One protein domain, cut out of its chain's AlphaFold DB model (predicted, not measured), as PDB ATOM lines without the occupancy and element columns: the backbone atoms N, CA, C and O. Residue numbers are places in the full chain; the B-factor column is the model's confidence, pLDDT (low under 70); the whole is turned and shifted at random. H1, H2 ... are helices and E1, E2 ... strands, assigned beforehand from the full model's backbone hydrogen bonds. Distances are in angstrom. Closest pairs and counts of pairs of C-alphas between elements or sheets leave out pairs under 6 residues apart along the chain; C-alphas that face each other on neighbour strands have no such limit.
ATOM      1  N   VAL A  39       4.882  13.595 -34.612       96.94
ATOM      2  CA  VAL A  39       6.146  14.184 -35.081       96.94
ATOM      3  C   VAL A  39       5.943  15.019 -36.341       96.94
ATOM      4  O   VAL A  39       6.493  16.112 -36.409       96.94
ATOM      5  N   ALA A  40       5.155  14.555 -37.314       96.56
ATOM      6  CA  ALA A  40       4.896  15.313 -38.536       96.56
ATOM      7  C   ALA A  40       4.073  16.579 -38.267       96.56
ATOM      8  O   ALA A  40       4.424  17.657 -38.747       96.56
ATOM      9  N   LEU A  41       3.007  16.475 -37.472       96.19
ATOM     10  CA  LEU A  41       2.121  17.603 -37.194       96.19
ATOM     11  C   LEU A  41       2.773  18.682 -36.340       96.19
ATOM     12  O   LEU A  41       2.497  19.859 -36.574       96.19
ATOM     13  N   MET A  42       3.623  18.295 -35.384       96.12
ATOM     14  CA  MET A  42       4.274  19.202 -34.433       96.12
ATOM     15  C   MET A  42       5.669  19.660 -34.888       96.12
ATOM     16  O   MET A  42       6.313  20.442 -34.191       96.12
ATOM     17  N   HIS A  43       6.161  19.207 -36.049       96.81
ATOM     18  CA  HIS A  43       7.497  19.575 -36.520       96.81
ATOM     19  C   HIS A  43       7.612  21.089 -36.803       96.81
ATOM     20  O   HIS A  43       6.709  21.652 -37.430       96.81
ATOM     21  N   PRO A  44       8.728  21.763 -36.458       96.06
ATOM     22  CA  PRO A  44       8.901  23.199 -36.704       96.06
ATOM     23  C   PRO A  44       8.716  23.614 -38.171       96.06
ATOM     24  O   PRO A  44       8.101  24.642 -38.454       96.06
ATOM     25  N   THR A  45       9.159  22.791 -39.128       95.19
ATOM     26  CA  THR A  45       8.998  23.070 -40.575       95.19
ATOM     27  C   THR A  45       7.538  23.096 -41.036       95.19
ATOM     28  O   THR A  45       7.242  23.628 -42.100       95.19
ATOM     29  N   ARG A  46       6.614  22.544 -40.240       93.75
ATOM     30  CA  ARG A  46       5.164  22.562 -40.482       93.75
ATOM     31  C   ARG A  46       4.438  23.621 -39.646       93.75
ATOM     32  O   ARG A  46       3.225  23.755 -39.767       93.75
ATOM     33  N   ASN A  47       5.168  24.361 -38.809       94.75
ATOM     34  CA  ASN A  47       4.626  25.270 -37.798       94.75
ATOM     35  C   ASN A  47       5.432  26.574 -37.721       94.75
ATOM     36  O   ASN A  47       5.811  27.011 -36.639       94.75
ATOM     37  N   ALA A  48       5.731  27.174 -38.877       92.69
ATOM     38  CA  ALA A  48       6.413  28.470 -38.989       92.69
ATOM     39  C   ALA A  48       7.750  28.572 -38.217       92.69
ATOM     40  O   ALA A  48       8.116  29.642 -37.737       92.69
ATOM     41  N   GLY A  49       8.477  27.459 -38.076       94.56
ATOM     42  CA  GLY A  49       9.747  27.421 -37.350       94.56
ATOM     43  C   GLY A  49       9.601  27.579 -35.837       94.56
ATOM     44  O   GLY A  49      10.568  27.929 -35.166       94.56
ATOM     45  N   VAL A  50       8.412  27.355 -35.275       94.56
ATOM     46  CA  VAL A  50       8.205  27.428 -33.828       94.56
ATOM     47  C   VAL A  50       8.993  26.327 -33.121       94.56
ATOM     48  O   VAL A  50       8.876  25.145 -33.445       94.56
ATOM     49  N   HIS A  51       9.746  26.730 -32.098       93.62
ATOM     50  CA  HIS A  51      10.437  25.840 -31.174       93.62
ATOM     51  C   HIS A  51       9.982  26.097 -29.737       93.62
ATOM     52  O   HIS A  51       9.688  27.228 -29.342       93.62
ATOM     53  N   MET A  52       9.984  25.032 -28.941       95.75
ATOM     54  CA  MET A  52       9.762  25.081 -27.501       95.75
ATOM     55  C   MET A  52      10.709  24.110 -26.803       95.75
ATOM     56  O   MET A  52      11.027  23.047 -27.346       95.75
ATOM     57  N   LEU A  53      11.121  24.446 -25.585       97.25
ATOM     58  CA  LEU A  53      11.838  23.510 -24.730       97.25
ATOM     59  C   LEU A  53      10.813  22.701 -23.937       97.25
ATOM     60  O   LEU A  53      10.177  23.238 -23.034       97.25
ATOM     61  N   ARG A  54      10.658  21.418 -24.270       97.31
ATOM     62  CA  ARG A  54       9.801  20.487 -23.524       97.31
ATOM     63  C   ARG A  54      10.601  19.869 -22.380       97.31
ATOM     64  O   ARG A  54      11.679  19.330 -22.615       97.31
ATOM     65  N   ARG A  55      10.072  19.924 -21.159       97.94
ATOM     66  CA  ARG A  55      10.684  19.359 -19.946       97.94
ATOM     67  C   ARG A  55       9.624  18.674 -19.090       97.94
ATOM     68  O   ARG A  55       9.302  19.130 -17.998       97.94
ATOM     69  N   GLY A  56       9.028  17.627 -19.650       96.88
ATOM     70  CA  GLY A  56       7.948  16.904 -18.992       96.88
ATOM     71  C   GLY A  56       8.425  15.890 -17.954       96.88
ATOM     72  O   GLY A  56       9.578  15.459 -17.984       96.88
ATOM     73  N   TYR A  57       7.509  15.500 -17.073       96.75
ATOM     74  CA  TYR A  57       7.705  14.472 -16.049       96.75
ATOM     75  C   TYR A  57       6.545  13.480 -16.083       96.75
ATOM     76  O   TYR A  57       5.391  13.897 -16.162       96.75
ATOM     77  N   ASN A  58       6.839  12.184 -16.022       95.88
ATOM     78  CA  ASN A  58       5.790  11.174 -15.887       95.88
ATOM     79  C   ASN A  58       5.189  11.244 -14.479       95.88
ATOM     80  O   ASN A  58       5.913  11.512 -13.518       95.88
ATOM     81  N   TYR A  59       3.899  10.954 -14.357       93.19
ATOM     82  CA  TYR A  59       3.244  10.778 -13.066       93.19
ATOM     83  C   TYR A  59       2.432   9.484 -13.049       93.19
ATOM     84  O   TYR A  59       2.027   8.980 -14.096       93.19
ATOM     85  N   THR A  60       2.234   8.950 -11.848       92.50
ATOM     86  CA  THR A  60       1.339   7.829 -11.558       92.50
ATOM     87  C   THR A  60       0.780   8.058 -10.161       92.50
ATOM     88  O   THR A  60       1.550   8.103  -9.205       92.50
ATOM     89  N   ASP A  61      -0.532   8.227 -10.046       87.88
ATOM     90  CA  ASP A  61      -1.220   8.550  -8.789       87.88
ATOM     91  C   ASP A  61      -2.216   7.453  -8.375       87.88
ATOM     92  O   ASP A  61      -3.241   7.674  -7.738       87.88
ATOM     93  N   GLY A  62      -1.901   6.209  -8.749       86.19
ATOM     94  CA  GLY A  62      -2.707   5.041  -8.415       86.19
ATOM     95  C   GLY A  62      -3.816   4.806  -9.433       86.19
ATOM     96  O   GLY A  62      -3.544   4.625 -10.620       86.19
ATOM     97  N   SER A  63      -5.057   4.705  -8.969       84.75
ATOM     98  CA  SER A  63      -6.216   4.462  -9.829       84.75
ATOM     99  C   SER A  63      -7.290   5.514  -9.601       84.75
ATOM    100  O   SER A  63      -7.512   5.924  -8.464       84.75
ATOM    101  N   ASP A  64      -7.953   5.921 -10.681       80.00
ATOM    102  CA  ASP A  64      -9.095   6.826 -10.622       80.00
ATOM    103  C   ASP A  64     -10.333   6.147 -10.001       80.00
ATOM    104  O   ASP A  64     -10.336   4.955  -9.674       80.00
ATOM    105  N   GLU A  65     -11.424   6.905  -9.862       76.88
ATOM    106  CA  GLU A  65     -12.700   6.422  -9.305       76.88
ATOM    107  C   GLU A  65     -13.311   5.238 -10.087       76.88
ATOM    108  O   GLU A  65     -14.188   4.539  -9.578       76.88
ATOM    109  N   LEU A  66     -12.847   4.990 -11.317       82.25
ATOM    110  CA  LEU A  66     -13.291   3.921 -12.213       82.25
ATOM    111  C   LEU A  66     -12.307   2.737 -12.241       82.25
ATOM    112  O   LEU A  66     -12.504   1.798 -13.019       82.25
ATOM    113  N   GLY A  67     -11.253   2.767 -11.420       81.00
ATOM    114  CA  GLY A  67     -10.223   1.730 -11.350       81.00
ATOM    115  C   GLY A  67      -9.246   1.737 -12.530       81.00
ATOM    116  O   GLY A  67      -8.562   0.738 -12.763       81.00
ATOM    117  N   ARG A  68      -9.185   2.824 -13.305       83.31
ATOM    118  CA  ARG A  68      -8.202   2.999 -14.382       83.31
ATOM    119  C   ARG A  68      -6.930   3.593 -13.803       83.31
ATOM    120  O   ARG A  68      -6.987   4.361 -12.853       83.31
ATOM    121  N   LEU A  69      -5.784   3.259 -14.389       84.31
ATOM    122  CA  LEU A  69      -4.504   3.836 -13.986       84.31
ATOM    123  C   LEU A  69      -4.533   5.360 -14.184       84.31
ATOM    124  O   LEU A  69      -4.643   5.820 -15.322       84.31
ATOM    125  N   ASP A  70      -4.386   6.123 -13.099       88.31
ATOM    126  CA  ASP A  70      -4.192   7.570 -13.179       88.31
ATOM    127  C   ASP A  70      -2.704   7.849 -13.385       88.31
ATOM    128  O   ASP A  70      -1.921   7.996 -12.447       88.31
ATOM    129  N   ALA A  71      -2.287   7.808 -14.644       92.12
ATOM    130  CA  ALA A  71      -0.913   8.052 -15.036       92.12
ATOM    131  C   ALA A  71      -0.858   8.854 -16.328       92.12
ATOM    132  O   ALA A  71      -1.712   8.740 -17.209       92.12
ATOM    133  N   GLY A  72       0.203   9.634 -16.469       93.88
ATOM    134  CA  GLY A  72       0.360  10.482 -17.633       93.88
ATOM    135  C   GLY A  72       1.647  11.280 -17.608       93.88
ATOM    136  O   GLY A  72       2.669  10.859 -17.063       93.88
ATOM    137  N   LEU A  73       1.585  12.451 -18.236       95.38
ATOM    138  CA  LEU A  73       2.711  13.353 -18.407       95.38
ATOM    139  C   LEU A  73       2.335  14.743 -17.898       95.38
ATOM    140  O   LEU A  73       1.463  15.401 -18.465       95.38
ATOM    141  N   PHE A  74       3.070  15.243 -16.908       95.62
ATOM    142  CA  PHE A  74       3.150  16.678 -16.671       95.62
ATOM    143  C   PHE A  74       3.925  17.303 -17.820       95.62
ATOM    144  O   PHE A  74       5.157  17.330 -17.826       95.62
ATOM    145  N   PHE A  75       3.199  17.758 -18.834       96.25
ATOM    146  CA  PHE A  75       3.794  18.439 -19.967       96.25
ATOM    147  C   PHE A  75       4.152  19.876 -19.577       96.25
ATOM    148  O   PHE A  75       3.280  20.698 -19.309       96.25
ATOM    149  N   ILE A  76       5.448  20.187 -19.583       97.62
ATOM    150  CA  ILE A  76       5.963  21.537 -19.335       97.62
ATOM    151  C   ILE A  76       6.700  21.990 -20.588       97.62
ATOM    152  O   ILE A  76       7.622  21.309 -21.048       97.62
ATOM    153  N   ALA A  77       6.316  23.143 -21.131       97.00
ATOM    154  CA  ALA A  77       6.999  23.772 -22.251       97.00
ATOM    155  C   ALA A  77       7.410  25.202 -21.903       97.00
ATOM    156  O   ALA A  77       6.584  26.022 -21.510       97.00
ATOM    157  N   PHE A  78       8.688  25.514 -22.107       97.38
ATOM    158  CA  PHE A  78       9.193  26.878 -22.016       97.38
ATOM    159  C   PHE A  78       9.170  27.507 -23.405       97.38
ATOM    160  O   PHE A  78       9.789  27.008 -24.351       97.38
ATOM    161  N   VAL A  79       8.446  28.617 -23.517       96.50
ATOM    162  CA  VAL A  79       8.284  29.397 -24.744       96.50
ATOM    163  C   VAL A  79       8.395  30.883 -24.441       96.50
ATOM    164  O   VAL A  79       8.048  31.334 -23.355       96.50
ATOM    165  N   ARG A  80       8.862  31.659 -25.423       94.75
ATOM    166  CA  ARG A  80       8.984  33.119 -25.288       94.75
ATOM    167  C   ARG A  80       7.640  33.852 -25.324       94.75
ATOM    168  O   ARG A  80       7.445  34.792 -24.568       94.75
ATOM    169  N   ASP A  81       6.741  33.451 -26.221       95.00
ATOM    170  CA  ASP A  81       5.389  34.005 -26.326       95.00
ATOM    171  C   ASP A  81       4.406  32.845 -26.540       95.00
ATOM    172  O   ASP A  81       4.373  32.279 -27.638       95.00
ATOM    173  N   PRO A  82       3.616  32.451 -25.525       95.06
ATOM    174  CA  PRO A  82       2.711  31.311 -25.642       95.06
ATOM    175  C   PRO A  82       1.658  31.507 -26.736       95.06
ATOM    176  O   PRO A  82       1.297  30.534 -27.396       95.06
ATOM    177  N   ARG A  83       1.253  32.751 -27.027       94.50
ATOM    178  CA  ARG A  83       0.252  33.063 -28.061       94.50
ATOM    179  C   ARG A  83       0.751  32.728 -29.462       94.50
ATOM    180  O   ARG A  83      -0.043  32.410 -30.338       94.50
ATOM    181  N   ARG A  84       2.068  32.819 -29.674       92.44
ATOM    182  CA  ARG A  84       2.714  32.539 -30.963       92.44
ATOM    183  C   ARG A  84       3.305  31.139 -31.028       92.44
ATOM    184  O   ARG A  84       3.321  30.544 -32.096       92.44
ATOM    185  N   HIS A  85       3.813  30.629 -29.908       93.56
ATOM    186  CA  HIS A  85       4.656  29.435 -29.900       93.56
ATOM    187  C   HIS A  85       3.999  28.194 -29.292       93.56
ATOM    188  O   HIS A  85       4.518  27.106 -29.489       93.56
ATOM    189  N   PHE A  86       2.907  28.317 -28.533       94.62
ATOM    190  CA  PHE A  86       2.269  27.154 -27.906       94.62
ATOM    191  C   PHE A  86       0.793  27.031 -28.270       94.62
ATOM    192  O   PHE A  86       0.384  25.999 -28.786       94.62
ATOM    193  N   THR A  87       0.002  28.090 -28.088       93.62
ATOM    194  CA  THR A  87      -1.444  28.066 -28.349       93.62
ATOM    195  C   THR A  87      -1.798  27.616 -29.775       93.62
ATOM    196  O   THR A  87      -2.673  26.760 -29.905       93.62
ATOM    197  N   PRO A  88      -1.118  28.081 -30.847       93.44
ATOM    198  CA  PRO A  88      -1.414  27.609 -32.202       93.44
ATOM    199  C   PRO A  88      -1.052  26.132 -32.413       93.44
ATOM    200  O   PRO A  88      -1.770  25.416 -33.107       93.44
ATOM    201  N   LEU A  89       0.037  25.662 -31.790       93.56
ATOM    202  CA  LEU A  89       0.442  24.255 -31.838       93.56
ATOM    203  C   LEU A  89      -0.560  23.361 -31.107       93.56
ATOM    204  O   LEU A  89      -0.967  22.336 -31.648       93.56
ATOM    205  N   LEU A  90      -1.015  23.780 -29.924       92.00
ATOM    206  CA  LEU A  90      -2.038  23.065 -29.168       92.00
ATOM    207  C   LEU A  90      -3.349  22.976 -29.960       92.00
ATOM    208  O   LEU A  90      -3.935  21.903 -30.055       92.00
ATOM    209  N   ALA A  91      -3.771  24.065 -30.612       92.50
ATOM    210  CA  ALA A  91      -4.943  24.044 -31.486       92.50
ATOM    211  C   ALA A  91      -4.762  23.096 -32.687       92.50
ATOM    212  O   ALA A  91      -5.715  22.453 -33.118       92.50
ATOM    213  N   ARG A  92      -3.544  22.970 -33.226       92.69
ATOM    214  CA  ARG A  92      -3.233  22.032 -34.317       92.69
ATOM    215  C   ARG A  92      -3.252  20.567 -33.863       92.69
ATOM    216  O   ARG A  92      -3.555  19.693 -34.672       92.69
ATOM    217  N   MET A  93      -2.971  20.299 -32.588       91.44
ATOM    218  CA  MET A  93      -2.936  18.950 -32.008       91.44
ATOM    219  C   MET A  93      -4.300  18.235 -32.045       91.44
ATOM    220  O   MET A  93      -4.351  17.015 -31.942       91.44
ATOM    221  N   GLN A  94      -5.404  18.947 -32.294       91.19
ATOM    222  CA  GLN A  94      -6.712  18.316 -32.529       91.19
ATOM    223  C   GLN A  94      -6.719  17.328 -33.714       91.19
ATOM    224  O   GLN A  94      -7.556  16.436 -33.758       91.19
ATOM    225  N   PHE A  95      -5.791  17.476 -34.669       93.88
ATOM    226  CA  PHE A  95      -5.650  16.583 -35.827       93.88
ATOM    227  C   PHE A  95      -4.623  15.463 -35.605       93.88
ATOM    228  O   PHE A  95      -4.324  14.705 -36.527       93.88
ATOM    229  N   ASP A  96      -4.039  15.390 -34.410       94.50
ATOM    230  CA  ASP A  96      -3.003  14.428 -34.064       94.50
ATOM    231  C   ASP A  96      -3.589  13.083 -33.655       94.50
ATOM    232  O   ASP A  96      -4.408  13.000 -32.743       94.50
ATOM    233  N   LEU A  97      -3.092  12.016 -34.283       95.19
ATOM    234  CA  LEU A  97      -3.445  10.639 -33.941       95.19
ATOM    235  C   LEU A  97      -3.108  10.275 -32.487       95.19
ATOM    236  O   LEU A  97      -3.682   9.341 -31.941       95.19
ATOM    237  N   LEU A  98      -2.170  10.979 -31.845       94.12
ATOM    238  CA  LEU A  98      -1.870  10.762 -30.431       94.12
ATOM    239  C   LEU A  98      -3.010  11.225 -29.511       94.12
ATOM    240  O   LEU A  98      -3.168  10.674 -28.424       94.12
ATOM    241  N   THR A  99      -3.812  12.202 -29.941       90.69
ATOM    242  CA  THR A  99      -4.894  12.785 -29.134       90.69
ATOM    243  C   THR A  99      -5.993  11.772 -28.809       90.69
ATOM    244  O   THR A  99      -6.626  11.899 -27.772       90.69
ATOM    245  N   GLU A 100      -6.169  10.716 -29.612       90.31
ATOM    246  CA  GLU A 100      -7.089   9.609 -29.296       90.31
ATOM    247  C   GLU A 100      -6.738   8.901 -27.972       90.31
ATOM    248  O   GLU A 100      -7.614   8.380 -27.286       90.31
ATOM    249  N   TYR A 101      -5.460   8.918 -27.584       90.31
ATOM    250  CA  TYR A 101      -4.944   8.223 -26.404       90.31
ATOM    251  C   TYR A 101      -4.640   9.158 -25.230       90.31
ATOM    252  O   TYR A 101      -4.117   8.703 -24.214       90.31
ATOM    253  N   LEU A 102      -4.907  10.460 -25.369       89.31
ATOM    254  CA  LEU A 102      -4.550  11.470 -24.379       89.31
ATOM    255  C   LEU A 102      -5.756  12.320 -24.003       89.31
ATOM    256  O   LEU A 102      -6.489  12.808 -24.859       89.31
ATOM    257  N   GLN A 103      -5.882  12.607 -22.713       89.38
ATOM    258  CA  GLN A 103      -6.811  13.608 -22.213       89.38
ATOM    259  C   GLN A 103      -6.032  14.745 -21.550       89.38
ATOM    260  O   GLN A 103      -5.178  14.521 -20.695       89.38
ATOM    261  N   HIS A 104      -6.338  15.983 -21.937       89.81
ATOM    262  CA  HIS A 104      -5.828  17.167 -21.252       89.81
ATOM    263  C   HIS A 104      -6.762  17.489 -20.084       89.81
ATOM    264  O   HIS A 104      -7.879  17.951 -20.300       89.81
ATOM    265  N   LEU A 105      -6.320  17.216 -18.856       89.69
ATOM    266  CA  LEU A 105      -7.138  17.425 -17.655       89.69
ATOM    267  C   LEU A 105      -7.063  18.867 -17.145       89.69
ATOM    268  O   LEU A 105      -8.072  19.448 -16.759       89.69
ATOM    269  N   THR A 106      -5.866  19.458 -17.152       87.88
ATOM    270  CA  THR A 106      -5.618  20.803 -16.621       87.88
ATOM    271  C   THR A 106      -4.607  21.566 -17.478       87.88
ATOM    272  O   THR A 106      -3.826  20.982 -18.231       87.88
ATOM    273  N   SER A 107      -4.639  22.898 -17.392       93.19
ATOM    274  CA  SER A 107      -3.727  23.796 -18.104       93.19
ATOM    275  C   SER A 107      -3.464  25.045 -17.266       93.19
ATOM    276  O   SER A 107      -4.372  25.581 -16.634       93.19
ATOM    277  N   SER A 108      -2.228  25.536 -17.296       95.62
ATOM    278  CA  SER A 108      -1.821  26.784 -16.649       95.62
ATOM    279  C   SER A 108      -0.690  27.452 -17.434       95.62
ATOM    280  O   SER A 108       0.044  26.796 -18.175       95.62
ATOM    281  N   VAL A 109      -0.568  28.774 -17.300       96.50
ATOM    282  CA  VAL A 109       0.486  29.574 -17.935       96.50
ATOM    283  C   VAL A 109       1.102  30.480 -16.880       96.50
ATOM    284  O   VAL A 109       0.386  31.193 -16.179       96.50
ATOM    285  N   PHE A 110       2.430  30.477 -16.801       96.75
ATOM    286  CA  PHE A 110       3.193  31.280 -15.852       96.75
ATOM    287  C   PHE A 110       4.233  32.123 -16.588       96.75
ATOM    288  O   PHE A 110       4.860  31.658 -17.543       96.75
ATOM    289  N   ALA A 111       4.440  33.355 -16.127       95.62
ATOM    290  CA  ALA A 111       5.583  34.161 -16.535       95.62
ATOM    291  C   ALA A 111       6.787  33.801 -15.657       95.62
ATOM    292  O   ALA A 111       6.689  33.818 -14.432       95.62
ATOM    293  N   ILE A 112       7.919  33.483 -16.284       95.50
ATOM    294  CA  ILE A 112       9.164  33.164 -15.581       95.50
ATOM    295  C   ILE A 112      10.107  34.354 -15.766       95.50
ATOM    296  O   ILE A 112      10.562  34.583 -16.893       95.50
TER     297      ILE A 112
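AT A GLANCE: This is residues 39 to 112 of the 133 residues of an uncharacterized protein of Dietzia sp. UCD-THP (UniProt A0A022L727). A long two-stranded hairpin, E1 and E2, reaches out at one end of a flat, loose frame, while the short helices H2, H3 and H4 follow one another along another side, with H1 packed on H3. The last stretch, residues 102 to 112, leads from H4 back across the chain leaving E2. The printed part has 74 residues, in the order H1 E1 E2 H2 H3 H4, with an antiparallel sheet E1 - E2. The class is mixed, helices and strands, with under half of the residues in named elements. The whole is loose, with a radius of gyration of the C-alphas of 14.1 A and spans of 42 by 31 by 16 A.

HOW THE PARTS SIT: H1, residues 39 to 42, touches H3, residues 87 to 95, the closest C-alphas being those of Met 42 and Leu 89, 6.9 A apart. E1, residues 57 to 63, and E2, residues 69 to 74, form a hairpin at 160 degrees, with N 61 and O 70 at 2.8 A and N 74 and O 57 at 2.8 A, within hydrogen-bond range. Residues 53 to 54 pair with 77 to 78, antiparallel. H2, residues 82 to 85, and H3 meet only through their link. H4, residues 97 to 101, is close to H3 but not clearly touching, the closest C-alphas, of Met 93 and Thr 99, being 7.1 A apart. E2 is apart from H1, H3 and H4. H3 has 3 of 5 O i to N i+4 pairs within range and H4 has 0 of 1, with 1 of 2 O i to N i+3 pairs; H1 and H2 are too short for an i+4 pair.

IN THESE COORDINATES: H1 begins at C-alpha 39 (6.146, 14.184, -35.081) and measures 5.4 A. E1 measures 18.2 A, E2 15.2 A, H2 5.0 A and H3 14.3 A. H4 measures 8.1 A and ends at C-alpha 101 (-4.944, 8.223, -26.404).

THE WHOLE: The C-alphas farthest apart, of Ala 48 and Gly 67, are 41.9 A apart. The printed part has no cut. The link from H1 to E1 is long, with 14 residues. The mean pLDDT of the printed part is 92.8, and no printed residue is under 70.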